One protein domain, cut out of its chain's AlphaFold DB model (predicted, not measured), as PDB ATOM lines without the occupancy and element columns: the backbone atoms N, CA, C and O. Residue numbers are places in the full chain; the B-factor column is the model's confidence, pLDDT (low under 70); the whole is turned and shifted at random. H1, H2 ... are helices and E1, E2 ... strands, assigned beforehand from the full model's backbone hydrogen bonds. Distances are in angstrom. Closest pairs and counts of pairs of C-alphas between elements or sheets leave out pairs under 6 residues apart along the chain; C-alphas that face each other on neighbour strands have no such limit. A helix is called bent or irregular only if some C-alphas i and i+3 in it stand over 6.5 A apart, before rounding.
ATOM      1  N   ARG A  30       9.515 147.002  49.013       88.12
ATOM      2  CA  ARG A  30      10.560 147.054  47.973       88.12
ATOM      3  C   ARG A  30      11.090 145.685  47.570       88.12
ATOM      4  O   ARG A  30      11.977 145.578  46.732       88.12
ATOM      5  N   LEU A  31      10.527 144.633  48.138       89.25
ATOM      6  CA  LEU A  31      10.788 143.251  47.771       89.25
ATOM      7  C   LEU A  31       9.440 142.559  47.605       89.25
ATOM      8  O   LEU A  31       8.582 142.709  48.476       89.25
ATOM      9  N   ILE A  32       9.255 141.813  46.518       89.75
ATOM     10  CA  ILE A  32       8.070 140.982  46.304       89.75
ATOM     11  C   ILE A  32       8.416 139.562  45.892       89.75
ATOM     12  O   ILE A  32       9.390 139.314  45.181       89.75
ATOM     13  N   ILE A  33       7.534 138.651  46.293       88.12
ATOM     14  CA  ILE A  33       7.413 137.316  45.722       88.12
ATOM     15  C   ILE A  33       6.152 137.297  44.867       88.12
ATOM     16  O   ILE A  33       5.084 137.655  45.360       88.12
ATOM     17  N   ALA A  34       6.267 136.883  43.608       89.00
ATOM     18  CA  ALA A  34       5.134 136.740  42.694       89.00
ATOM     19  C   ALA A  34       5.271 135.458  41.856       89.00
ATOM     20  O   ALA A  34       6.386 135.024  41.590       89.00
ATOM     21  N   PRO A  35       4.176 134.807  41.448       89.06
ATOM     22  CA  PRO A  35       4.244 133.631  40.589       89.06
ATOM     23  C   PRO A  35       4.662 133.990  39.153       89.06
ATOM     24  O   PRO A  35       4.495 135.126  38.713       89.06
ATOM     25  N   HIS A  36       5.173 132.988  38.433       89.81
ATOM     26  CA  HIS A  36       5.652 133.090  37.047       89.81
ATOM     27  C   HIS A  36       5.034 132.018  36.129       89.81
ATOM     28  O   HIS A  36       5.634 131.624  35.135       89.81
ATOM     29  N   ALA A  37       3.842 131.508  36.459       86.00
ATOM     30  CA  ALA A  37       3.073 130.700  35.508       86.00
ATOM     31  C   ALA A  37       2.331 131.618  34.521       86.00
ATOM     32  O   ALA A  37       2.158 132.809  34.791       86.00
ATOM     33  N   GLY A  38       1.831 131.073  33.407       85.81
ATOM     34  CA  GLY A  38       1.112 131.858  32.395       85.81
ATOM     35  C   GLY A  38       0.016 132.765  32.983       85.81
ATOM     36  O   GLY A  38      -0.669 132.395  33.943       85.81
ATOM     37  N   TYR A  39      -0.153 133.964  32.416       87.19
ATOM     38  CA  TYR A  39      -0.983 135.031  33.000       87.19
ATOM     39  C   TYR A  39      -2.448 134.679  33.217       87.19
ATOM     40  O   TYR A  39      -3.025 135.143  34.200       87.19
ATOM     41  N   SER A  40      -3.030 133.826  32.375       87.12
ATOM     42  CA  SER A  40      -4.397 133.330  32.571       87.12
ATOM     43  C   SER A  40      -4.576 132.584  33.896       87.12
ATOM     44  O   SER A  40      -5.682 132.556  34.424       87.12
ATOM     45  N   TYR A  41      -3.499 132.007  34.438       81.75
ATOM     46  CA  TYR A  41      -3.511 131.254  35.691       81.75
ATOM     47  C   TYR A  41      -3.024 132.098  36.865       81.75
ATOM     48  O   TYR A  41      -3.715 132.215  37.870       81.75
ATOM     49  N   SER A  42      -1.829 132.689  36.748       84.94
ATOM     50  CA  SER A  42      -1.153 133.308  37.895       84.94
ATOM     51  C   SER A  42      -1.108 134.836  37.870       84.94
ATOM     52  O   SER A  42      -0.681 135.451  38.846       84.94
ATOM     53  N   GLY A  43      -1.600 135.462  36.795       87.56
ATOM     54  CA  GLY A  43      -1.655 136.918  36.658       87.56
ATOM     55  C   GLY A  43      -2.416 137.595  37.804       87.56
ATOM     56  O   GLY A  43      -1.846 138.461  38.470       87.56
ATOM     57  N   PRO A  44      -3.663 137.189  38.119       88.12
ATOM     58  CA  PRO A  44      -4.411 137.774  39.233       88.12
ATOM     59  C   PRO A  44      -3.662 137.706  40.571       88.12
ATOM     60  O   PRO A  44      -3.625 138.703  41.294       88.12
ATOM     61  N   ALA A  45      -3.010 136.578  40.875       83.88
ATOM     62  CA  ALA A  45      -2.157 136.441  42.051       83.88
ATOM     63  C   ALA A  45      -0.952 137.398  41.989       83.88
ATOM     64  O   ALA A  45      -0.786 138.218  42.892       83.88
ATOM     65  N   ALA A  46      -0.170 137.376  40.903       87.75
ATOM     66  CA  ALA A  46       0.993 138.248  40.716       87.75
ATOM     67  C   ALA A  46       0.650 139.736  40.866       87.75
ATOM     68  O   ALA A  46       1.404 140.482  41.498       87.75
ATOM     69  N   ALA A  47      -0.512 140.164  40.364       90.06
ATOM     70  CA  ALA A  47      -0.983 141.539  40.485       90.06
ATOM     71  C   ALA A  47      -1.051 142.022  41.943       90.06
ATOM     72  O   ALA A  47      -0.776 143.193  42.199       90.06
ATOM     73  N   TRP A  48      -1.365 141.148  42.909       88.50
ATOM     74  CA  TRP A  48      -1.375 141.513  44.331       88.50
ATOM     75  C   TRP A  48       0.015 141.866  44.856       88.50
ATOM     76  O   TRP A  48       0.158 142.842  45.598       88.50
ATOM     77  N   ALA A  49       1.040 141.111  44.455       89.25
ATOM     78  CA  ALA A  49       2.417 141.426  44.817       89.25
ATOM     79  C   ALA A  49       2.837 142.763  44.190       89.25
ATOM     80  O   ALA A  49       3.251 143.676  44.901       89.25
ATOM     81  N   TYR A  50       2.629 142.928  42.882       93.00
ATOM     82  CA  TYR A  50       2.999 144.155  42.171       93.00
ATOM     83  C   TYR A  50       2.282 145.403  42.693       93.00
ATOM     84  O   TYR A  50       2.915 146.438  42.863       93.00
ATOM     85  N   LYS A  51       0.990 145.313  43.028       91.81
ATOM     86  CA  LYS A  51       0.232 146.439  43.597       91.81
ATOM     87  C   LYS A  51       0.717 146.837  44.996       91.81
ATOM     88  O   LYS A  51       0.418 147.938  45.454       91.81
ATOM     89  N   SER A  52       1.442 145.951  45.678       90.06
ATOM     90  CA  SER A  52       2.039 146.232  46.984       90.06
ATOM     91  C   SER A  52       3.347 147.018  46.876       90.06
ATOM     92  O   SER A  52       3.693 147.683  47.846       90.06
ATOM     93  N   LEU A  53       4.043 146.984  45.729       89.50
ATOM     94  CA  LEU A  53       5.336 147.649  45.538       89.50
ATOM     95  C   LEU A  53       5.240 149.174  45.585       89.50
ATOM     96  O   LEU A  53       4.474 149.783  44.840       89.50
ATOM     97  N   ASP A  54       6.113 149.785  46.378       90.62
ATOM     98  CA  ASP A  54       6.379 151.218  46.353       90.62
ATOM     99  C   ASP A  54       7.534 151.523  45.393       90.62
ATOM    100  O   ASP A  54       8.705 151.249  45.667       90.62
ATOM    101  N   LEU A  55       7.181 152.091  44.240       91.81
ATOM    102  CA  LEU A  55       8.112 152.446  43.170       91.81
ATOM    103  C   LEU A  55       8.521 153.924  43.196       91.81
ATOM    104  O   LEU A  55       9.286 154.354  42.337       91.81
ATOM    105  N   SER A  56       8.043 154.709  44.168       90.25
ATOM    106  CA  SER A  56       8.208 156.172  44.190       90.25
ATOM    107  C   SER A  56       9.669 156.635  44.181       90.25
ATOM    108  O   SER A  56       9.987 157.679  43.616       90.25
ATOM    109  N   LYS A  57      10.566 155.846  44.783       89.56
ATOM    110  CA  LYS A  57      12.017 156.090  44.818       89.56
ATOM    111  C   LYS A  57      12.816 155.126  43.938       89.56
ATOM    112  O   LYS A  57      14.045 155.140  43.996       89.56
ATOM    113  N   ALA A  58      12.150 154.252  43.184       91.00
ATOM    114  CA  ALA A  58      12.832 153.200  42.449       91.00
ATOM    115  C   ALA A  58      13.746 153.799  41.370       91.00
ATOM    116  O   ALA A  58      13.342 154.677  40.614       91.00
ATOM    117  N   LYS A  59      14.981 153.305  41.294       91.69
ATOM    118  CA  LYS A  59      15.938 153.583  40.208       91.69
ATOM    119  C   LYS A  59      16.415 152.307  39.530       91.69
ATOM    120  O   LYS A  59      16.959 152.369  38.432       91.69
ATOM    121  N   ARG A  60      16.218 151.156  40.181       92.06
ATOM    122  CA  ARG A  60      16.633 149.850  39.675       92.06
ATOM    123  C   ARG A  60      15.700 148.744  40.133       92.06
ATOM    124  O   ARG A  60      15.278 148.722  41.288       92.06
ATOM    125  N   VAL A  61      15.437 147.803  39.237       94.75
ATOM    126  CA  VAL A  61      14.664 146.591  39.503       94.75
ATOM    127  C   VAL A  61      15.586 145.389  39.344       94.75
ATOM    128  O   VAL A  61      16.033 145.083  38.245       94.75
ATOM    129  N   PHE A  62      15.878 144.699  40.440       94.12
ATOM    130  CA  PHE A  62      16.524 143.396  40.433       94.12
ATOM    131  C   PHE A  62      15.464 142.314  40.255       94.12
ATOM    132  O   PHE A  62      14.560 142.176  41.081       94.12
ATOM    133  N   LEU A  63      15.583 141.541  39.183       95.06
ATOM    134  CA  LEU A  63      14.678 140.444  38.867       95.06
ATOM    135  C   LEU A  63      15.456 139.134  38.975       95.06
ATOM    136  O   LEU A  63      16.340 138.884  38.162       95.06
ATOM    137  N   LEU A  64      15.156 138.330  39.994       92.19
ATOM    138  CA  LEU A  64      15.901 137.113  40.314       92.19
ATOM    139  C   LEU A  64      15.044 135.881  40.049       92.19
ATOM    140  O   LEU A  64      14.272 135.513  40.923       92.19
ATOM    141  N   GLY A  65      15.170 135.245  38.887       90.12
ATOM    142  CA  GLY A  65      14.347 134.094  38.496       90.12
ATOM    143  C   GLY A  65      15.067 132.755  38.625       90.12
ATOM    144  O   GLY A  65      16.270 132.717  38.392       90.12
ATOM    145  N   PRO A  66      14.388 131.651  38.993       91.25
ATOM    146  CA  PRO A  66      14.999 130.324  38.972       91.25
ATOM    147  C   PRO A  66      15.276 129.875  37.532       91.25
ATOM    148  O   PRO A  66      14.537 130.251  36.623       91.25
ATOM    149  N   SER A  67      16.289 129.034  37.321       91.19
ATOM    150  CA  SER A  67      16.459 128.382  36.021       91.19
ATOM    151  C   SER A  67      15.670 127.085  35.899       91.19
ATOM    152  O   SER A  67      15.773 126.202  36.753       91.19
ATOM    153  N   HIS A  68      14.923 126.969  34.804       87.06
ATOM    154  CA  HIS A  68      14.191 125.770  34.400       87.06
ATOM    155  C   HIS A  68      14.857 125.057  33.224       87.06
ATOM    156  O   HIS A  68      14.838 123.830  33.161       87.06
ATOM    157  N   ALA A  69      15.422 125.822  32.285       85.12
ATOM    158  CA  ALA A  69      15.921 125.285  31.021       85.12
ATOM    159  C   ALA A  69      17.413 124.929  31.054       85.12
ATOM    160  O   ALA A  69      17.864 124.062  30.306       85.12
ATOM    161  N   TRP A  70      18.191 125.589  31.914       89.38
ATOM    162  CA  TRP A  70      19.636 125.422  31.973       89.38
ATOM    163  C   TRP A  70      20.074 125.016  33.378       89.38
ATOM    164  O   TRP A  70      19.877 125.735  34.351       89.38
ATOM    165  N   TYR A  71      20.716 123.854  33.497       90.50
ATOM    166  CA  TYR A  71      21.320 123.475  34.766       90.50
ATOM    167  C   TYR A  71      22.552 124.339  35.059       90.50
ATOM    168  O   TYR A  71      23.533 124.329  34.311       90.50
ATOM    169  N   LEU A  72      22.515 125.035  36.192       91.81
ATOM    170  CA  LEU A  72      23.636 125.757  36.779       91.81
ATOM    171  C   LEU A  72      23.543 125.688  38.309       91.81
ATOM    172  O   LEU A  72      22.450 125.630  38.866       91.81
ATOM    173  N   ASP A  73      24.679 125.705  38.999       89.56
ATOM    174  CA  ASP A  73      24.797 125.673  40.470       89.56
ATOM    175  C   ASP A  73      25.157 127.052  41.067       89.56
ATOM    176  O   ASP A  73      25.528 127.190  42.237       89.56
ATOM    177  N   ARG A  74      25.051 128.093  40.233       90.81
ATOM    178  CA  ARG A  74      25.419 129.491  40.496       90.81
ATOM    179  C   ARG A  74      24.336 130.441  39.984       90.81
ATOM    180  O   ARG A  74      23.319 130.006  39.454       90.81
ATOM    181  N   CYS A  75      24.569 131.743  40.117       94.00
ATOM    182  CA  CYS A  75      23.778 132.758  39.436       94.00
ATOM    183  C   CYS A  75      24.399 133.123  38.082       94.00
ATOM    184  O   CYS A  75      25.623 133.122  37.933       94.00
ATOM    185  N   ALA A  76      23.564 133.479  37.110       95.44
ATOM    186  CA  ALA A  76      23.983 133.963  35.805       95.44
ATOM    187  C   ALA A  76      23.355 135.321  35.477       95.44
ATOM    188  O   ALA A  76      22.273 135.665  35.947       95.44
ATOM    189  N   LEU A  77      24.064 136.101  34.666       96.50
ATOM    190  CA  LEU A  77      23.688 137.455  34.275       96.50
ATOM    191  C   LEU A  77      23.471 137.542  32.764       96.50
ATOM    192  O   LEU A  77      24.197 136.911  31.987       96.50
ATOM    193  N   SER A  78      22.528 138.391  32.357       94.94
ATOM    194  CA  SER A  78      22.235 138.646  30.945       94.94
ATOM    195  C   SER A  78      23.357 139.418  30.244       94.94
ATOM    196  O   SER A  78      23.996 140.303  30.827       94.94
ATOM    197  N   LYS A  79      23.591 139.094  28.966       94.19
ATOM    198  CA  LYS A  79      24.438 139.877  28.044       94.19
ATOM    199  C   LYS A  79      23.648 140.914  27.247       94.19
ATOM    200  O   LYS A  79      24.264 141.731  26.564       94.19
ATOM    201  N   GLN A  80      22.320 140.881  27.328       95.12
ATOM    202  CA  GLN A  80      21.468 141.772  26.558       95.12
ATOM    203  C   GLN A  80      21.547 143.204  27.086       95.12
ATOM    204  O   GLN A  80      21.956 143.473  28.216       95.12
ATOM    205  N   THR A  81      21.153 144.150  26.236       96.69
ATOM    206  CA  THR A  81      21.079 145.572  26.610       96.69
ATOM    207  C   THR A  81      19.659 146.013  26.947       96.69
ATOM    208  O   THR A  81      19.470 147.025  27.626       96.69
ATOM    209  N   ARG A  82      18.668 145.255  26.476       97.19
ATOM    210  CA  ARG A  82      17.237 145.482  26.660       97.19
ATOM    211  C   ARG A  82      16.525 144.140  26.681       97.19
ATOM    212  O   ARG A  82      16.984 143.214  26.018       97.19
ATOM    213  N   TYR A  83      15.399 144.080  27.375       97.75
ATOM    214  CA  TYR A  83      14.408 143.026  27.198       97.75
ATOM    215  C   TYR A  83      13.140 143.620  26.595       97.75
ATOM    216  O   TYR A  83      12.597 144.590  27.128       97.75
ATOM    217  N   ALA A  84      12.684 143.041  25.489       97.06
ATOM    218  CA  ALA A  84      11.450 143.447  24.835       97.06
ATOM    219  C   ALA A  84      10.234 142.877  25.576       97.06
ATOM    220  O   ALA A  84      10.271 141.768  26.107       97.06
ATOM    221  N   THR A  85       9.138 143.629  25.586       96.38
ATOM    222  CA  THR A  85       7.824 143.148  26.024       96.38
ATOM    223  C   THR A  85       6.767 143.599  25.019       96.38
ATOM    224  O   THR A  85       6.991 144.586  24.314       96.38
ATOM    225  N   PRO A  86       5.570 142.980  24.987       96.00
ATOM    226  CA  PRO A  86       4.469 143.466  24.151       96.00
ATOM    227  C   PRO A  86       4.046 144.921  24.428       96.00
ATOM    228  O   PRO A  86       3.333 145.513  23.624       96.00
ATOM    229  N   LEU A  87       4.445 145.492  25.571       95.94
ATOM    230  CA  LEU A  87       4.122 146.864  25.969       95.94
ATOM    231  C   LEU A  87       5.245 147.867  25.644       95.94
ATOM    232  O   LEU A  87       4.995 149.073  25.662       95.94
ATOM    233  N   GLY A  88       6.456 147.377  25.360       95.69
ATOM    234  CA  GLY A  88       7.673 148.158  25.136       95.69
ATOM    235  C   GLY A  88       8.908 147.539  25.798       95.69
ATOM    236  O   GLY A  88       8.825 146.519  26.486       95.69
ATOM    237  N   ASP A  89      10.064 148.169  25.599       97.44
ATOM    238  CA  ASP A  89      11.352 147.647  26.064       97.44
ATOM    239  C   ASP A  89      11.688 148.079  27.498       97.44
ATOM    240  O   ASP A  89      11.459 149.222  27.895       97.44
ATOM    241  N   LEU A  90      12.346 147.190  28.242       97.31
ATOM    242  CA  LEU A  90      13.003 147.482  29.517       97.31
ATOM    243  C   LEU A  90      14.521 147.543  29.318       97.31
ATOM    244  O   LEU A  90      15.125 146.626  28.763       97.31
ATOM    245  N   VAL A  91      15.155 148.620  29.784       98.00
ATOM    246  CA  VAL A  91      16.608 148.829  29.653       98.00
ATOM    247  C   VAL A  91      17.359 148.072  30.742       98.00
ATOM    248  O   VAL A  91      17.057 148.230  31.923       98.00
ATOM    249  N   ILE A  92      18.385 147.308  30.361       97.00
ATOM    250  CA  ILE A  92      19.252 146.607  31.315       97.00
ATOM    251  C   ILE A  92      20.319 147.559  31.867       97.00
ATOM    252  O   ILE A  92      20.993 148.280  31.125       97.00
ATOM    253  N   ASP A  93      20.521 147.530  33.186       95.69
ATOM    254  CA  ASP A  93      21.585 148.261  33.870       95.69
ATOM    255  C   ASP A  93      22.949 147.606  33.624       95.69
ATOM    256  O   ASP A  93      23.461 146.824  34.429       95.69
ATOM    257  N   LYS A  94      23.558 147.939  32.484       94.62
ATOM    258  CA  LYS A  94      24.857 147.387  32.077       94.62
ATOM    259  C   LYS A  94      25.960 147.632  33.104       94.62
ATOM    260  O   LYS A  94      26.814 146.773  33.272       94.62
ATOM    261  N   ALA A  95      25.944 148.781  33.782       92.81
ATOM    262  CA  ALA A  95      26.965 149.118  34.770       92.81
ATOM    263  C   ALA A  95      26.897 148.169  35.973       92.81
ATOM    264  O   ALA A  95      27.908 147.604  36.368       92.81
ATOM    265  N   THR A  96      25.695 147.940  36.500       91.81
ATOM    266  CA  THR A  96      25.479 147.037  37.641       91.81
ATOM    267  C   THR A  96      25.713 145.580  37.250       91.81
ATOM    268  O   THR A  96      26.320 144.823  38.002       91.81
ATOM    269  N   VAL A  97      25.273 145.178  36.055       93.88
ATOM    270  CA  VAL A  97      25.538 143.835  35.522       93.88
ATOM    271  C   VAL A  97      27.040 143.590  35.356       93.88
ATOM    272  O   VAL A  97      27.509 142.506  35.694       93.88
ATOM    273  N   GLN A  98      27.796 144.575  34.865       93.19
ATOM    274  CA  GLN A  98      29.244 144.451  34.718       93.19
ATOM    275  C   GLN A  98      29.942 144.383  36.081       93.19
ATOM    276  O   GLN A  98      30.747 143.488  36.288       93.19
ATOM    277  N   GLU A  99      29.561 145.236  37.034       91.75
ATOM    278  CA  GLU A  99      30.107 145.211  38.399       91.75
ATOM    279  C   GLU A  99      29.899 143.847  39.076       91.75
ATOM    280  O   GLU A  99      30.811 143.310  39.702       91.75
ATOM    281  N   LEU A 100      28.718 143.239  38.904       91.69
ATOM    282  CA  LEU A 100      28.455 141.882  39.383       91.69
ATOM    283  C   LEU A 100      29.290 140.838  38.627       91.69
ATOM    284  O   LEU A 100      29.816 139.919  39.252       91.69
ATOM    285  N   ALA A 101      29.445 140.969  37.308       92.44
ATOM    286  CA  ALA A 101      30.264 140.055  36.511       92.44
ATOM    287  C   ALA A 101      31.749 140.095  36.919       92.44
ATOM    288  O   ALA A 101      32.375 139.040  37.034       92.44
ATOM    289  N   ASP A 102      32.283 141.279  37.223       93.25
ATOM    290  CA  ASP A 102      33.683 141.493  37.612       93.25
ATOM    291  C   ASP A 102      34.035 140.838  38.960       93.25
ATOM    292  O   ASP A 102      35.206 140.607  39.256       93.25
ATOM    293  N   THR A 103      33.035 140.458  39.766       90.94
ATOM    294  CA  THR A 103      33.259 139.660  40.985       90.94
ATOM    295  C   THR A 103      33.756 138.239  40.697       90.94
ATOM    296  O   THR A 103      34.268 137.586  41.603       90.94
ATOM    297  N   GLY A 104      33.568 137.731  39.472       91.50
ATOM    298  CA  GLY A 104      33.904 136.356  39.084       91.50
ATOM    299  C   GLY A 104      32.973 135.275  39.653       91.50
ATOM    300  O   GLY A 104      33.153 134.091  39.370       91.50
ATOM    301  N   GLU A 105      31.962 135.652  40.441       90.38
ATOM    302  CA  GLU A 105      31.025 134.708  41.063       90.38
ATOM    303  C   GLU A 105      29.834 134.379  40.140       90.38
ATOM    304  O   GLU A 105      29.226 133.314  40.271       90.38
ATOM    305  N   PHE A 106      29.521 135.254  39.179       94.00
ATOM    306  CA  PHE A 106      28.375 135.116  38.275       94.00
ATOM    307  C   PHE A 106      28.776 134.572  36.902       94.00
ATOM    308  O   PHE A 106      29.733 135.032  36.280       94.00
ATOM    309  N   LEU A 107      27.982 133.636  36.380       95.19
ATOM    310  CA  LEU A 107      28.093 133.171  34.999       95.19
ATOM    311  C   LEU A 107      27.474 134.187  34.025       95.19
ATOM    312  O   LEU A 107      26.725 135.088  34.410       95.19
ATOM    313  N   ARG A 108      27.763 134.038  32.729       95.25
ATOM    314  CA  ARG A 108      27.181 134.874  31.669       95.25
ATOM    315  C   ARG A 108      26.325 134.013  30.752       95.25
ATOM    316  O   ARG A 108      26.854 133.098  30.125       95.25
ATOM    317  N   MET A 109      25.044 134.346  30.641       94.62
ATOM    318  CA  MET A 109      24.119 133.639  29.752       94.62
ATOM    319  C   MET A 109      24.499 133.870  28.282       94.62
ATOM    320  O   MET A 109      24.952 134.958  27.905       94.62
ATOM    321  N   SER A 110      24.352 132.850  27.439       94.50
ATOM    322  CA  SER A 110      24.241 133.039  25.989       94.50
ATOM    323  C   SER A 110      22.867 133.630  25.648       94.50
ATOM    324  O   SER A 110      21.943 133.533  26.449       94.50
ATOM    325  N   THR A 111      22.711 134.221  24.459       93.50
ATOM    326  CA  THR A 111      21.405 134.745  24.016       93.50
ATOM    327  C   THR A 111      20.328 133.660  24.035       93.50
ATOM    328  O   THR A 111      19.261 133.880  24.584       93.50
ATOM    329  N   SER A 112      20.647 132.458  23.548       93.81
ATOM    330  CA  SER A 112      19.699 131.338  23.542       93.81
ATOM    331  C   SER A 112      19.306 130.879  24.951       93.81
ATOM    332  O   SER A 112      18.142 130.566  25.174       93.81
ATOM    333  N   GLN A 113      20.238 130.861  25.913       93.31
ATOM    334  CA  GLN A 113      19.912 130.532  27.310       93.31
ATOM    335  C   GLN A 113      18.964 131.561  27.929       93.31
ATOM    336  O   GLN A 113      18.064 131.186  28.671       93.31
ATOM    337  N   ASP A 114      19.180 132.835  27.610       92.81
ATOM    338  CA  ASP A 114      18.365 133.956  28.071       92.81
ATOM    339  C   ASP A 114      16.934 133.866  27.505       92.81
ATOM    340  O   ASP A 114      15.966 133.844  28.254       92.81
ATOM    341  N   GLU A 115      16.807 133.689  26.187       92.06
ATOM    342  CA  GLU A 115      15.519 133.614  25.478       92.06
ATOM    343  C   GLU A 115      14.711 132.341  25.771       92.06
ATOM    344  O   GLU A 115      13.498 132.328  25.591       92.06
ATOM    345  N   THR A 116      15.359 131.258  26.210       89.75
ATOM    346  CA  THR A 116      14.655 130.009  26.563       89.75
ATOM    347  C   THR A 116      14.049 130.071  27.970       89.75
ATOM    348  O   THR A 116      13.146 129.299  28.301       89.75
ATOM    349  N   GLU A 117      14.543 130.960  28.835       90.38
ATOM    350  CA  GLU A 117      14.109 131.026  30.225       90.38
ATOM    351  C   GLU A 117      12.884 131.927  30.413       90.38
ATOM    352  O   GLU A 117      12.953 133.154  30.363       90.38
ATOM    353  N   HIS A 118      11.760 131.310  30.764       89.00
ATOM    354  CA  HIS A 118      10.497 132.020  30.946       89.00
ATOM    355  C   HIS A 118      10.318 132.599  32.359       89.00
ATOM    356  O   HIS A 118       9.466 133.468  32.560       89.00
ATOM    357  N   SER A 119      11.086 132.151  33.361       89.56
ATOM    358  CA  SER A 119      10.892 132.605  34.745       89.56
ATOM    359  C   SER A 119      11.129 134.102  34.924       89.56
ATOM    360  O   SER A 119      10.460 134.735  35.737       89.56
ATOM    361  N   LEU A 120      12.047 134.680  34.144       92.56
ATOM    362  CA  LEU A 120      12.291 136.119  34.085       92.56
ATOM    363  C   LEU A 120      11.248 136.805  33.192       92.56
ATOM    364  O   LEU A 120      10.663 137.815  33.588       92.56
ATOM    365  N   GLU A 121      10.980 136.231  32.015       94.50
ATOM    366  CA  GLU A 121      10.079 136.784  30.998       94.50
ATOM    367  C   GLU A 121       8.683 137.091  31.554       94.50
ATOM    368  O   GLU A 121       8.134 138.173  31.329       94.50
ATOM    369  N   MET A 122       8.133 136.184  32.368       93.88
ATOM    370  CA  MET A 122       6.790 136.331  32.933       93.88
ATOM    371  C   MET A 122       6.643 137.537  33.868       93.88
ATOM    372  O   MET A 122       5.526 137.986  34.124       93.88
ATOM    373  N   HIS A 123       7.731 138.136  34.350       95.56
ATOM    374  CA  HIS A 123       7.659 139.359  35.148       95.56
ATOM    375  C   HIS A 123       7.736 140.640  34.305       95.56
ATOM    376  O   HIS A 123       7.281 141.686  34.771       95.56
ATOM    377  N   LEU A 124       8.251 140.590  33.072       96.38
ATOM    378  CA  LEU A 124       8.588 141.793  32.302       96.38
ATOM    379  C   LEU A 124       7.364 142.650  31.933       96.38
ATOM    380  O   LEU A 124       7.401 143.851  32.215       96.38
ATOM    381  N   PRO A 125       6.251 142.098  31.401       96.75
ATOM    382  CA  PRO A 125       5.040 142.888  31.162       96.75
ATOM    383  C   PRO A 125       4.460 143.535  32.429       96.75
ATOM    384  O   PRO A 125       4.010 144.680  32.376       96.75
ATOM    385  N   TYR A 126       4.496 142.848  33.578       95.88
ATOM    386  CA  TYR A 126       4.049 143.430  34.850       95.88
ATOM    387  C   TYR A 126       4.951 144.578  35.301       95.88
ATOM    388  O   TYR A 126       4.439 145.630  35.684       95.88
ATOM    389  N   ILE A 127       6.274 144.400  35.225       96.50
ATOM    390  CA  ILE A 127       7.243 145.459  35.533       96.50
ATOM    391  C   ILE A 127       6.951 146.670  34.651       96.50
ATOM    392  O   ILE A 127       6.696 147.750  35.176       96.50
ATOM    393  N   TYR A 128       6.888 146.482  33.331       97.38
ATOM    394  CA  TYR A 128       6.613 147.569  32.396       97.38
ATOM    395  C   TYR A 128       5.297 148.283  32.727       97.38
ATOM    396  O   TYR A 128       5.257 149.510  32.806       97.38
ATOM    397  N   LYS A 129       4.220 147.527  32.986       96.56
ATOM    398  CA  LYS A 129       2.909 148.091  33.320       96.56
ATOM    399  C   LYS A 129       2.924 148.911  34.611       96.56
ATOM    400  O   LYS A 129       2.272 149.952  34.668       96.56
ATOM    401  N   MET A 130       3.632 148.454  35.641       95.31
ATOM    402  CA  MET A 130       3.738 149.185  36.907       95.31
ATOM    403  C   MET A 130       4.589 150.447  36.755       95.31
ATOM    404  O   MET A 130       4.215 151.504  37.261       95.31
ATOM    405  N   LEU A 131       5.692 150.372  36.005       96.00
ATOM    406  CA  LEU A 131       6.525 151.536  35.707       96.00
ATOM    407  C   LEU A 131       5.756 152.576  34.881       96.00
ATOM    408  O   LEU A 131       5.777 153.755  35.219       96.00
ATOM    409  N   SER A 132       4.975 152.153  33.880       96.06
ATOM    410  CA  SER A 132       4.168 153.064  33.056       96.06
ATOM    411  C   SER A 132       3.059 153.783  33.832       96.06
ATOM    412  O   SER A 132       2.486 154.744  33.331       96.06
ATOM    413  N   GLN A 133       2.666 153.269  35.000       94.44
ATOM    414  CA  GLN A 133       1.690 153.916  35.881       94.44
ATOM    415  C   GLN A 133       2.340 154.928  36.829       94.44
ATOM    416  O   GLN A 133       1.664 155.849  37.279       94.44
ATOM    417  N   GLN A 134       3.624 154.745  37.142       93.38
ATOM    418  CA  GLN A 134       4.358 155.556  38.113       93.38
ATOM    419  C   GLN A 134       5.185 156.673  37.459       93.38
ATOM    420  O   GLN A 134       5.349 157.736  38.056       93.38
ATOM    421  N   PHE A 135       5.722 156.435  36.264       94.38
ATOM    422  CA  PHE A 135       6.650 157.329  35.573       94.38
ATOM    423  C   PHE A 135       6.022 157.879  34.290       94.38
ATOM    424  O   PHE A 135       5.291 157.179  33.590       94.38
ATOM    425  N   SER A 136       6.328 159.137  33.969       92.88
ATOM    426  CA  SER A 136       5.725 159.857  32.840       92.88
ATOM    427  C   SER A 136       6.186 159.352  31.469       92.88
ATOM    428  O   SER A 136       5.452 159.487  30.492       92.88
ATOM    429  N   SER A 137       7.397 158.795  31.382       94.06
ATOM    430  CA  SER A 137       8.016 158.338  30.135       94.06
ATOM    431  C   SER A 137       8.855 157.071  30.360       94.06
ATOM    432  O   SER A 137       9.495 156.953  31.407       94.06
ATOM    433  N   PRO A 138       8.946 156.154  29.371       93.75
ATOM    434  CA  PRO A 138       9.862 155.009  29.414       93.75
ATOM    435  C   PRO A 138      11.339 155.374  29.617       93.75
ATOM    436  O   PRO A 138      12.115 154.549  30.091       93.75
ATOM    437  N   SER A 139      11.748 156.604  29.279       93.62
ATOM    438  CA  SER A 139      13.107 157.104  29.544       93.62
ATOM    439  C   SER A 139      13.425 157.247  31.031       93.62
ATOM    440  O   SER A 139      14.593 157.191  31.406       93.62
ATOM    441  N   ASP A 140      12.396 157.426  31.858       94.69
ATOM    442  CA  ASP A 140      12.521 157.646  33.301       94.69
ATOM    443  C   ASP A 140      12.386 156.334  34.084       94.69
ATOM    444  O   ASP A 140      12.434 156.324  35.315       94.69
ATOM    445  N   PHE A 141      12.185 155.219  33.377       96.44
ATOM    446  CA  PHE A 141      11.992 153.923  33.999       96.44
ATOM    447  C   PHE A 141      13.262 153.479  34.740       96.44
ATOM    448  O   PHE A 141      14.366 153.549  34.189       96.44
ATOM    449  N   PRO A 142      13.114 152.946  35.964       95.31
ATOM    450  CA  PRO A 142      14.138 152.163  36.634       95.31
ATOM    451  C   PRO A 142      14.744 151.110  35.703       95.31
ATOM    452  O   PRO A 142      14.025 150.374  35.027       95.31
ATOM    453  N   THR A 143      16.069 151.004  35.704       95.81
ATOM    454  CA  THR A 143      16.777 150.010  34.893       95.81
ATOM    455  C   THR A 143      16.650 148.611  35.494       95.81
ATOM    456  O   THR A 143      16.551 148.434  36.710       95.81
ATOM    457  N   LEU A 144      16.660 147.592  34.640       96.25
ATOM    458  CA  LEU A 144      16.498 146.194  35.025       96.25
ATOM    459  C   LEU A 144      17.859 145.517  35.247       96.25
ATOM    460  O   LEU A 144      18.787 145.689  34.459       96.25
ATOM    461  N   VAL A 145      17.965 144.690  36.284       95.81
ATOM    462  CA  VAL A 145      19.078 143.756  36.492       95.81
ATOM    463  C   VAL A 145      18.507 142.341  36.567       95.81
ATOM    464  O   VAL A 145      18.080 141.916  37.645       95.81
ATOM    465  N   PRO A 146      18.454 141.619  35.433       95.81
ATOM    466  CA  PRO A 146      18.021 140.231  35.410       95.81
ATOM    467  C   PRO A 146      19.140 139.315  35.922       95.81
ATOM    468  O   PRO A 146      20.286 139.382  35.464       95.81
ATOM    469  N   ILE A 147      18.796 138.459  36.880       94.94
ATOM    470  CA  ILE A 147      19.685 137.474  37.492       94.94
ATOM    471  C   ILE A 147      18.983 136.121  37.438       94.94
ATOM    472  O   ILE A 147      17.938 135.924  38.053       94.94
ATOM    473  N   LEU A 148      19.574 135.179  36.718       94.75
ATOM    474  CA  LEU A 148      19.127 133.797  36.712       94.75
ATOM    475  C   LEU A 148      19.759 133.065  37.897       94.75
ATOM    476  O   LEU A 148      20.972 133.132  38.083       94.75
ATOM    477  N   VAL A 149      18.960 132.373  38.695       92.88
ATOM    478  CA  VAL A 149      19.373 131.673  39.912       92.88
ATOM    479  C   VAL A 149      19.279 130.171  39.669       92.88
ATOM    480  O   VAL A 149      18.206 129.633  39.401       92.88
ATOM    481  N   GLY A 150      20.418 129.492  39.737       91.88
ATOM    482  CA  GLY A 150      20.488 128.046  39.595       91.88
ATOM    483  C   GLY A 150      20.108 127.263  40.843       91.88
ATOM    484  O   GLY A 150      19.514 127.769  41.793       91.88
ATOM    485  N   ASN A 151      20.523 126.002  40.856       90.44
ATOM    486  CA  ASN A 151      20.425 125.115  42.006       90.44
ATOM    487  C   ASN A 151      21.502 125.462  43.052       90.44
ATOM    488  O   ASN A 151      22.509 124.769  43.195       90.44
ATOM    489  N   THR A 152      21.314 126.585  43.744       86.69
ATOM    490  CA  THR A 152      22.249 127.100  44.746       86.69
ATOM    491  C   THR A 152      22.007 126.496  46.131       86.69
ATOM    492  O   THR A 152      20.939 125.978  46.436       86.69
ATOM    493  N   ASN A 153      23.018 126.580  47.000       84.62
ATOM    494  CA  ASN A 153      22.885 126.294  48.429       84.62
ATOM    495  C   ASN A 153      22.982 127.589  49.251       84.62
ATOM    496  O   ASN A 153      23.457 128.611  48.753       84.62
ATOM    497  N   ALA A 154      22.619 127.533  50.535       80.88
ATOM    498  CA  ALA A 154      22.598 128.701  51.419       80.88
ATOM    499  C   ALA A 154      23.947 129.448  51.506       80.88
ATOM    500  O   ALA A 154      23.982 130.673  51.633       80.88
ATOM    501  N   ALA A 155      25.079 128.735  51.429       84.00
ATOM    502  CA  ALA A 155      26.398 129.365  51.452       84.00
ATOM    503  C   ALA A 155      26.658 130.166  50.166       84.00
ATOM    504  O   ALA A 155      27.148 131.294  50.229       84.00
ATOM    505  N   THR A 156      26.306 129.598  49.014       83.50
ATOM    506  CA  THR A 156      26.389 130.246  47.702       83.50
ATOM    507  C   THR A 156      25.441 131.440  47.606       83.50
ATOM    508  O   THR A 156      25.877 132.526  47.230       83.50
ATOM    509  N   GLU A 157      24.196 131.300  48.058       81.81
ATOM    510  CA  GLU A 157      23.240 132.411  48.143       81.81
ATOM    511  C   GLU A 157      23.791 133.546  49.005       81.81
ATOM    512  O   GLU A 157      23.813 134.694  48.571       81.81
ATOM    513  N   LYS A 158      24.328 133.244  50.193       82.06
ATOM    514  CA  LYS A 158      24.925 134.259  51.075       82.06
ATOM    515  C   LYS A 158      26.099 134.991  50.417       82.06
ATOM    516  O   LYS A 158      26.263 136.192  50.647       82.06
ATOM    517  N   ARG A 159      26.914 134.308  49.597       84.75
ATOM    518  CA  ARG A 159      27.972 134.966  48.809       84.75
ATOM    519  C   ARG A 159      27.368 135.929  47.790       84.75
ATOM    520  O   ARG A 159      27.761 137.092  47.787       84.75
ATOM    521  N   PHE A 160      26.390 135.490  46.998       84.62
ATOM    522  CA  PHE A 160      25.730 136.347  46.009       84.62
ATOM    523  C   PHE A 160      25.036 137.547  46.646       84.62
ATOM    524  O   PHE A 160      25.258 138.674  46.208       84.62
ATOM    525  N   TRP A 161      24.289 137.337  47.731       80.88
ATOM    526  CA  TRP A 161      23.643 138.411  48.484       80.88
ATOM    527  C   TRP A 161      24.646 139.428  49.009       80.88
ATOM    528  O   TRP A 161      24.370 140.619  48.955       80.88
ATOM    529  N   ARG A 162      25.831 138.993  49.451       82.88
ATOM    530  CA  ARG A 162      26.900 139.902  49.881       82.88
ATOM    531  C   ARG A 162      27.432 140.763  48.735       82.88
ATOM    532  O   ARG A 162      27.812 141.900  48.984       82.88
ATOM    533  N   HIS A 163      27.509 140.240  47.513       82.88
ATOM    534  CA  HIS A 163      27.891 141.046  46.349       82.88
ATOM    535  C   HIS A 163      26.767 142.008  45.976       82.88
ATOM    536  O   HIS A 163      27.016 143.201  45.841       82.88
ATOM    537  N   LEU A 164      25.528 141.518  45.943       78.00
ATOM    538  CA  LEU A 164      24.345 142.314  45.636       78.00
ATOM    539  C   LEU A 164      24.136 143.463  46.632       78.00
ATOM    540  O   LEU A 164      23.870 144.583  46.218       78.00
ATOM    541  N   SER A 165      24.329 143.214  47.931       70.62
ATOM    542  CA  SER A 165      24.212 144.219  48.996       70.62
ATOM    543  C   SER A 165      25.345 145.242  48.995       70.62
ATOM    544  O   SER A 165      25.223 146.292  49.616       70.62
ATOM    545  N   LYS A 166      26.487 144.899  48.387       68.06
ATOM    546  CA  LYS A 166      27.669 145.764  48.308       68.06
ATOM    547  C   LYS A 166      27.692 146.625  47.060       68.06
ATOM    548  O   LYS A 166      28.431 147.606  47.064       68.06
ATOM    549  N   VAL A 167      26.905 146.289  46.035       62.12
ATOM    550  CA  VAL A 167      26.684 147.209  44.921       62.12
ATOM    551  C   VAL A 167      26.188 148.517  45.557       62.12
ATOM    552  O   VAL A 167      25.164 148.463  46.249       62.12
ATOM    553  N   PRO A 168      26.852 149.678  45.359       45.84
ATOM    554  CA  PRO A 168      26.540 150.979  45.997       45.84
ATOM    555  C   PRO A 168      25.129 151.544  45.725       45.84
ATOM    556  O   PRO A 168      24.843 152.716  45.930       45.84
ATOM    557  N   ARG A 169      24.272 150.703  45.166       49.38
ATOM    558  CA  ARG A 169      23.092 150.928  44.353       49.38
ATOM    559  C   ARG A 169      21.963 149.962  44.720       49.38
ATOM    560  O   ARG A 169      20.865 150.141  44.205       49.38
ATOM    561  N   ALA A 170      22.219 148.987  45.603       51.75
ATOM    562  CA  ALA A 170      21.222 148.239  46.371       51.75
ATOM    563  C   ALA A 170      20.810 149.037  47.629       51.75
ATOM    564  O   ALA A 170      20.841 148.536  48.750       51.75
ATOM    565  N   ASP A 171      20.505 150.321  47.433       61.78
ATOM    566  CA  ASP A 171      20.190 151.319  48.463       61.78
ATOM    567  C   ASP A 171      18.670 151.459  48.639       61.78
ATOM    568  O   ASP A 171      17.943 150.516  48.346       61.78
ATOM    569  N   GLU A 172      18.161 152.621  49.071       59.50
ATOM    570  CA  GLU A 172      16.724 152.926  49.150       59.50
ATOM    571  C   GLU A 172      15.958 152.972  47.802       59.50
ATOM    572  O   GLU A 172      14.733 153.102  47.790       59.50
ATOM    573  N   SER A 173      16.645 152.805  46.670       64.38
ATOM    574  CA  SER A 173      16.075 152.894  45.317       64.38
ATOM    575  C   SER A 173      15.965 151.560  44.566       64.38
ATOM    576  O   SER A 173      15.486 151.518  43.432       64.38
ATOM    577  N   SER A 174      16.387 150.455  45.178       74.31
ATOM    578  CA  SER A 174      16.281 149.114  44.591       74.31
ATOM    579  C   SER A 174      14.965 148.411  44.881       74.31
ATOM    580  O   SER A 174      14.463 148.451  46.001       74.31
ATOM    581  N   VAL A 175      14.429 147.728  43.882       76.81
ATOM    582  CA  VAL A 175      13.263 146.860  44.029       76.81
ATOM    583  C   VAL A 175      13.658 145.450  43.642       76.81
ATOM    584  O   VAL A 175      14.321 145.262  42.631       76.81
ATOM    585  N   PHE A 176      13.264 144.467  44.439       81.88
ATOM    586  CA  PHE A 176      13.607 143.068  44.226       81.88
ATOM    587  C   PHE A 176      12.353 142.262  43.898       81.88
ATOM    588  O   PHE A 176      11.353 142.326  44.614       81.88
ATOM    589  N   ILE A 177      12.413 141.494  42.817       81.88
ATOM    590  CA  ILE A 177      11.329 140.631  42.358       81.88
ATOM    591  C   ILE A 177      11.876 139.215  42.282       81.88
ATOM    592  O   ILE A 177      12.799 138.941  41.517       81.88
ATOM    593  N   THR A 178      11.307 138.326  43.087       79.06
ATOM    594  CA  THR A 178      11.687 136.912  43.135       79.06
ATOM    595  C   THR A 178      10.479 136.053  42.777       79.06
ATOM    596  O   THR A 178       9.432 136.201  43.417       79.06
ATOM    597  N   PRO A 179      10.563 135.148  41.795       67.69
ATOM    598  CA  PRO A 179       9.452 134.294  41.466       67.69
ATOM    599  C   PRO A 179       9.187 133.253  42.555       67.69
ATOM    600  O   PRO A 179      10.106 132.725  43.180       67.69
ATOM    601  N   HIS A 180       7.917 132.924  42.765       63.00
ATOM    602  CA  HIS A 180       7.514 131.827  43.640       63.00
ATOM    603  C   HIS A 180       7.966 130.479  43.058       63.00
ATOM    604  O   HIS A 180       7.590 130.147  41.934       63.00
ATOM    605  N   ARG A 181       8.723 129.678  43.820       53.66
ATOM    606  CA  ARG A 181       9.022 128.278  43.482       53.66
ATOM    607  C   ARG A 181       7.926 127.397  44.081       53.66
ATOM    608  O   ARG A 181       7.753 127.404  45.291       53.66
ATOM    609  N   SER A 182       7.186 126.662  43.250       42.94
ATOM    610  CA  SER A 182       6.206 125.685  43.743       42.94
ATOM    611  C   SER A 182       6.945 124.514  44.391       42.94
ATOM    612  O   SER A 182       7.693 123.805  43.720       42.94
ATOM    613  N   VAL A 206       0.177 138.318  50.831       79.50
ATOM    614  CA  VAL A 206      -1.019 139.072  50.415       79.50
ATOM    615  C   VAL A 206      -2.022 138.216  49.666       79.50
ATOM    616  O   VAL A 206      -3.209 138.540  49.636       79.50
ATOM    617  N   ARG A 207      -1.559 137.126  49.050       78.88
ATOM    618  CA  ARG A 207      -2.416 136.207  48.312       78.88
ATOM    619  C   ARG A 207      -1.820 134.809  48.300       78.88
ATOM    620  O   ARG A 207      -0.615 134.650  48.125       78.88
ATOM    621  N   TYR A 208      -2.691 133.823  48.445       75.62
ATOM    622  CA  TYR A 208      -2.407 132.428  48.160       75.62
ATOM    623  C   TYR A 208      -3.555 131.887  47.307       75.62
ATOM    624  O   TYR A 208      -4.722 132.083  47.648       75.62
ATOM    625  N   GLU A 209      -3.224 131.267  46.181       71.88
ATOM    626  CA  GLU A 209      -4.162 130.662  45.236       71.88
ATOM    627  C   GLU A 209      -3.641 129.290  44.807       71.88
ATOM    628  O   GLU A 209      -2.456 128.986  44.944       71.88
ATOM    629  N   ARG A 210      -4.532 128.446  44.291       68.94
ATOM    630  CA  ARG A 210      -4.181 127.144  43.723       68.94
ATOM    631  C   ARG A 210      -4.789 127.037  42.336       68.94
ATOM    632  O   ARG A 210      -5.887 127.541  42.122       68.94
ATOM    633  N   SER A 211      -4.078 126.396  41.415       65.56
ATOM    634  CA  SER A 211      -4.501 126.296  40.018       65.56
ATOM    635  C   SER A 211      -5.800 125.511  39.857       65.56
ATOM    636  O   SER A 211      -6.616 125.899  39.037       65.56
ATOM    637  N   ASN A 212      -5.985 124.443  40.642       60.78
ATOM    638  CA  ASN A 212      -7.187 123.608  40.691       60.78
ATOM    639  C   ASN A 212      -7.354 122.982  42.084       60.78
ATOM    640  O   ASN A 212      -6.369 122.799  42.814       60.78
ATOM    641  N   GLU A 213      -8.586 122.607  42.429       66.25
ATOM    642  CA  GLU A 213      -8.849 121.660  43.515       66.25
ATOM    643  C   GLU A 213      -8.598 120.237  43.007       66.25
ATOM    644  O   GLU A 213      -9.122 119.842  41.970       66.25
ATOM    645  N   VAL A 222      -1.050 123.379  41.304       66.19
ATOM    646  CA  VAL A 222       0.093 124.266  41.536       66.19
ATOM    647  C   VAL A 222      -0.354 125.380  42.469       66.19
ATOM    648  O   VAL A 222      -1.422 125.959  42.278       66.19
ATOM    649  N   SER A 223       0.461 125.687  43.474       70.25
ATOM    650  CA  SER A 223       0.182 126.779  44.406       70.25
ATOM    651  C   SER A 223       0.877 128.062  43.960       70.25
ATOM    652  O   SER A 223       2.050 128.055  43.581       70.25
ATOM    653  N   TYR A 224       0.166 129.179  44.053       76.44
ATOM    654  CA  TYR A 224       0.675 130.517  43.792       76.44
ATOM    655  C   TYR A 224       0.638 131.316  45.084       76.44
ATOM    656  O   TYR A 224      -0.427 131.498  45.672       76.44
ATOM    657  N   ALA A 225       1.784 131.835  45.511       76.25
ATOM    658  CA  ALA A 225       1.842 132.789  46.606       76.25
ATOM    659  C   ALA A 225       2.304 134.154  46.101       76.25
ATOM    660  O   ALA A 225       3.118 134.269  45.184       76.25
ATOM    661  N   SER A 226       1.776 135.202  46.717       79.69
ATOM    662  CA  SER A 226       2.242 136.569  46.534       79.69
ATOM    663  C   SER A 226       2.514 137.196  47.884       79.69
ATOM    664  O   SER A 226       1.689 137.103  48.796       79.69
ATOM    665  N   ALA A 227       3.673 137.827  48.013       79.50
ATOM    666  CA  ALA A 227       4.121 138.445  49.251       79.50
ATOM    667  C   ALA A 227       4.929 139.711  48.969       79.50
ATOM    668  O   ALA A 227       5.468 139.871  47.876       79.50
ATOM    669  N   TYR A 228       5.044 140.582  49.968       82.94
ATOM    670  CA  TYR A 228       5.940 141.738  49.939       82.94
ATOM    671  C   TYR A 228       6.745 141.849  51.237       82.94
ATOM    672  O   TYR A 228       6.344 141.307  52.265       82.94
ATOM    673  N   ALA A 229       7.855 142.581  51.211       80.19
ATOM    674  CA  ALA A 229       8.593 142.976  52.405       80.19
ATOM    675  C   ALA A 229       9.003 144.455  52.339       80.19
ATOM    676  O   ALA A 229       9.266 145.004  51.263       80.19
ATOM    677  N   ILE A 230       9.047 145.087  53.513       82.44
ATOM    678  CA  ILE A 230       9.526 146.460  53.709       82.44
ATOM    679  C   ILE A 230      11.010 146.396  54.083       82.44
ATOM    680  O   ILE A 230      11.382 145.608  54.960       82.44
ATOM    681  N   LEU A 231      11.835 147.212  53.424       73.75
ATOM    682  CA  LEU A 231      13.279 147.332  53.676       73.75
ATOM    683  C   LEU A 231      13.596 148.646  54.404       73.75
ATOM    684  O   LEU A 231      13.065 149.702  54.005       73.75
TER     685      LEU A 231
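Overview. This is residues 30 to 182, 206 to 213 and 222 to 231 of the 231 residues of an uncharacterized protein of Monilinia fructigena (UniProt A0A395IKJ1). A twisted sheet of seven strands forms the core, with H1 and H4 over one face and H2 over the other, in three layers. H5 packs on H1, while H6 is near H2. The printed part has 171 residues with six named helices and seven named strands, in the order E1 H1 E2 E3 H2 H3 H4 H5 E4 H6 E5 E6 E7. The mixed sheet runs E3, E4, E2, E5, E1, E7, E6; the class is mixed, helices and strands. The whole is compact and rounded, with a radius of gyration of the C-alphas of 15.2 A and spans of 44 by 38 by 32 A.

Arrangement. E1, residues 30 to 34, is parallel to E5, residues 174 to 179, with N 32 and O 176 within hydrogen-bond range at 2.9 A. E1 is antiparallel to E7, residues 223 to 230, with N 229 and O 31 at 2.8 A. E7 is antiparallel to edge strand E6, residues 206 to 210, with N 226 and O 207 at 2.8 A. H1, residues 39 to 52, is on the sheet over E7 and only just not over E1, on which 2 of its C-alphas fall; its height over the sheet is 7.9 A and its closest C-alphas to E7 are those of Ala 49 and Ser 226, 5.2 A apart. E2, residues 60 to 66, is parallel to E5, with N 64 and O 177 at 2.9 A, and to E4, residues 143 to 149, with N 149 and O 65 at 2.7 A. Edge strand E3, residues 75 to 77, is antiparallel to E4, with N 76 and O 148 at 2.8 A. H2, residues 94 to 102, is on the opposite face from H1, over E4 and only just not over E3, on which 2 of its C-alphas fall; its closest C-alphas to E4 are those of Val 97 and Val 145, 6.5 A apart. H3, residues 111 to 116, only just grazes the sheet, with 5 pairs of C-alphas within 10 A. H4, residues 118 to 121, is on the same face as H1, over E2, with the C-alphas of Gly 65 and Leu 120 closest at 5.3 A. H5, residues 124 to 134, only grazes the sheet; residues 47 to 50 of H1 touch it, closest at the C-alphas of Tyr 50 and Met 130, 7.3 A, at a steep tilt of 38 degrees, only just past shallow. H6, residues 154 to 166, only grazes the sheet and is close but not clearly touching H2, the closest C-alphas being those of Leu 100 and His 163, 7.0 A. E1, H1, E2 and E4, H6, E5 are split strand-helix-strand units, two parallel strands with another between them, and both crossovers are right-handed. Every O i to N i+4 pair is within hydrogen-bond range in H2, H3, H5 and H6, against 6 of 10 in H1; H4 is too short for one.

Along the chain. E1 begins at C-alpha 30 (10.560, 147.054, 47.973), and E7, 23.7 A long, ends at C-alpha 230 (9.526, 146.460, 53.709). H1 spans 18.2 A and is irregular, with C-alphas 41 and 44 7.5 A apart; H6 spans 18.1 A, E2 19.6 A and E4 19.2 A.

Size, cuts and confidence. The farthest C-alphas, those of Asp 102 and Glu 213, are 47.3 A apart. Residues 183 to 205 and 214 to 221 are not printed; the C-alpha gaps across these cuts are 16.6 A and 9.5 A. The link from E3 to H2, residues 78 to 93, is long. The pLDDT is under 70 at residues 166 to 173, 179 to 182, 210 to 213 and 222.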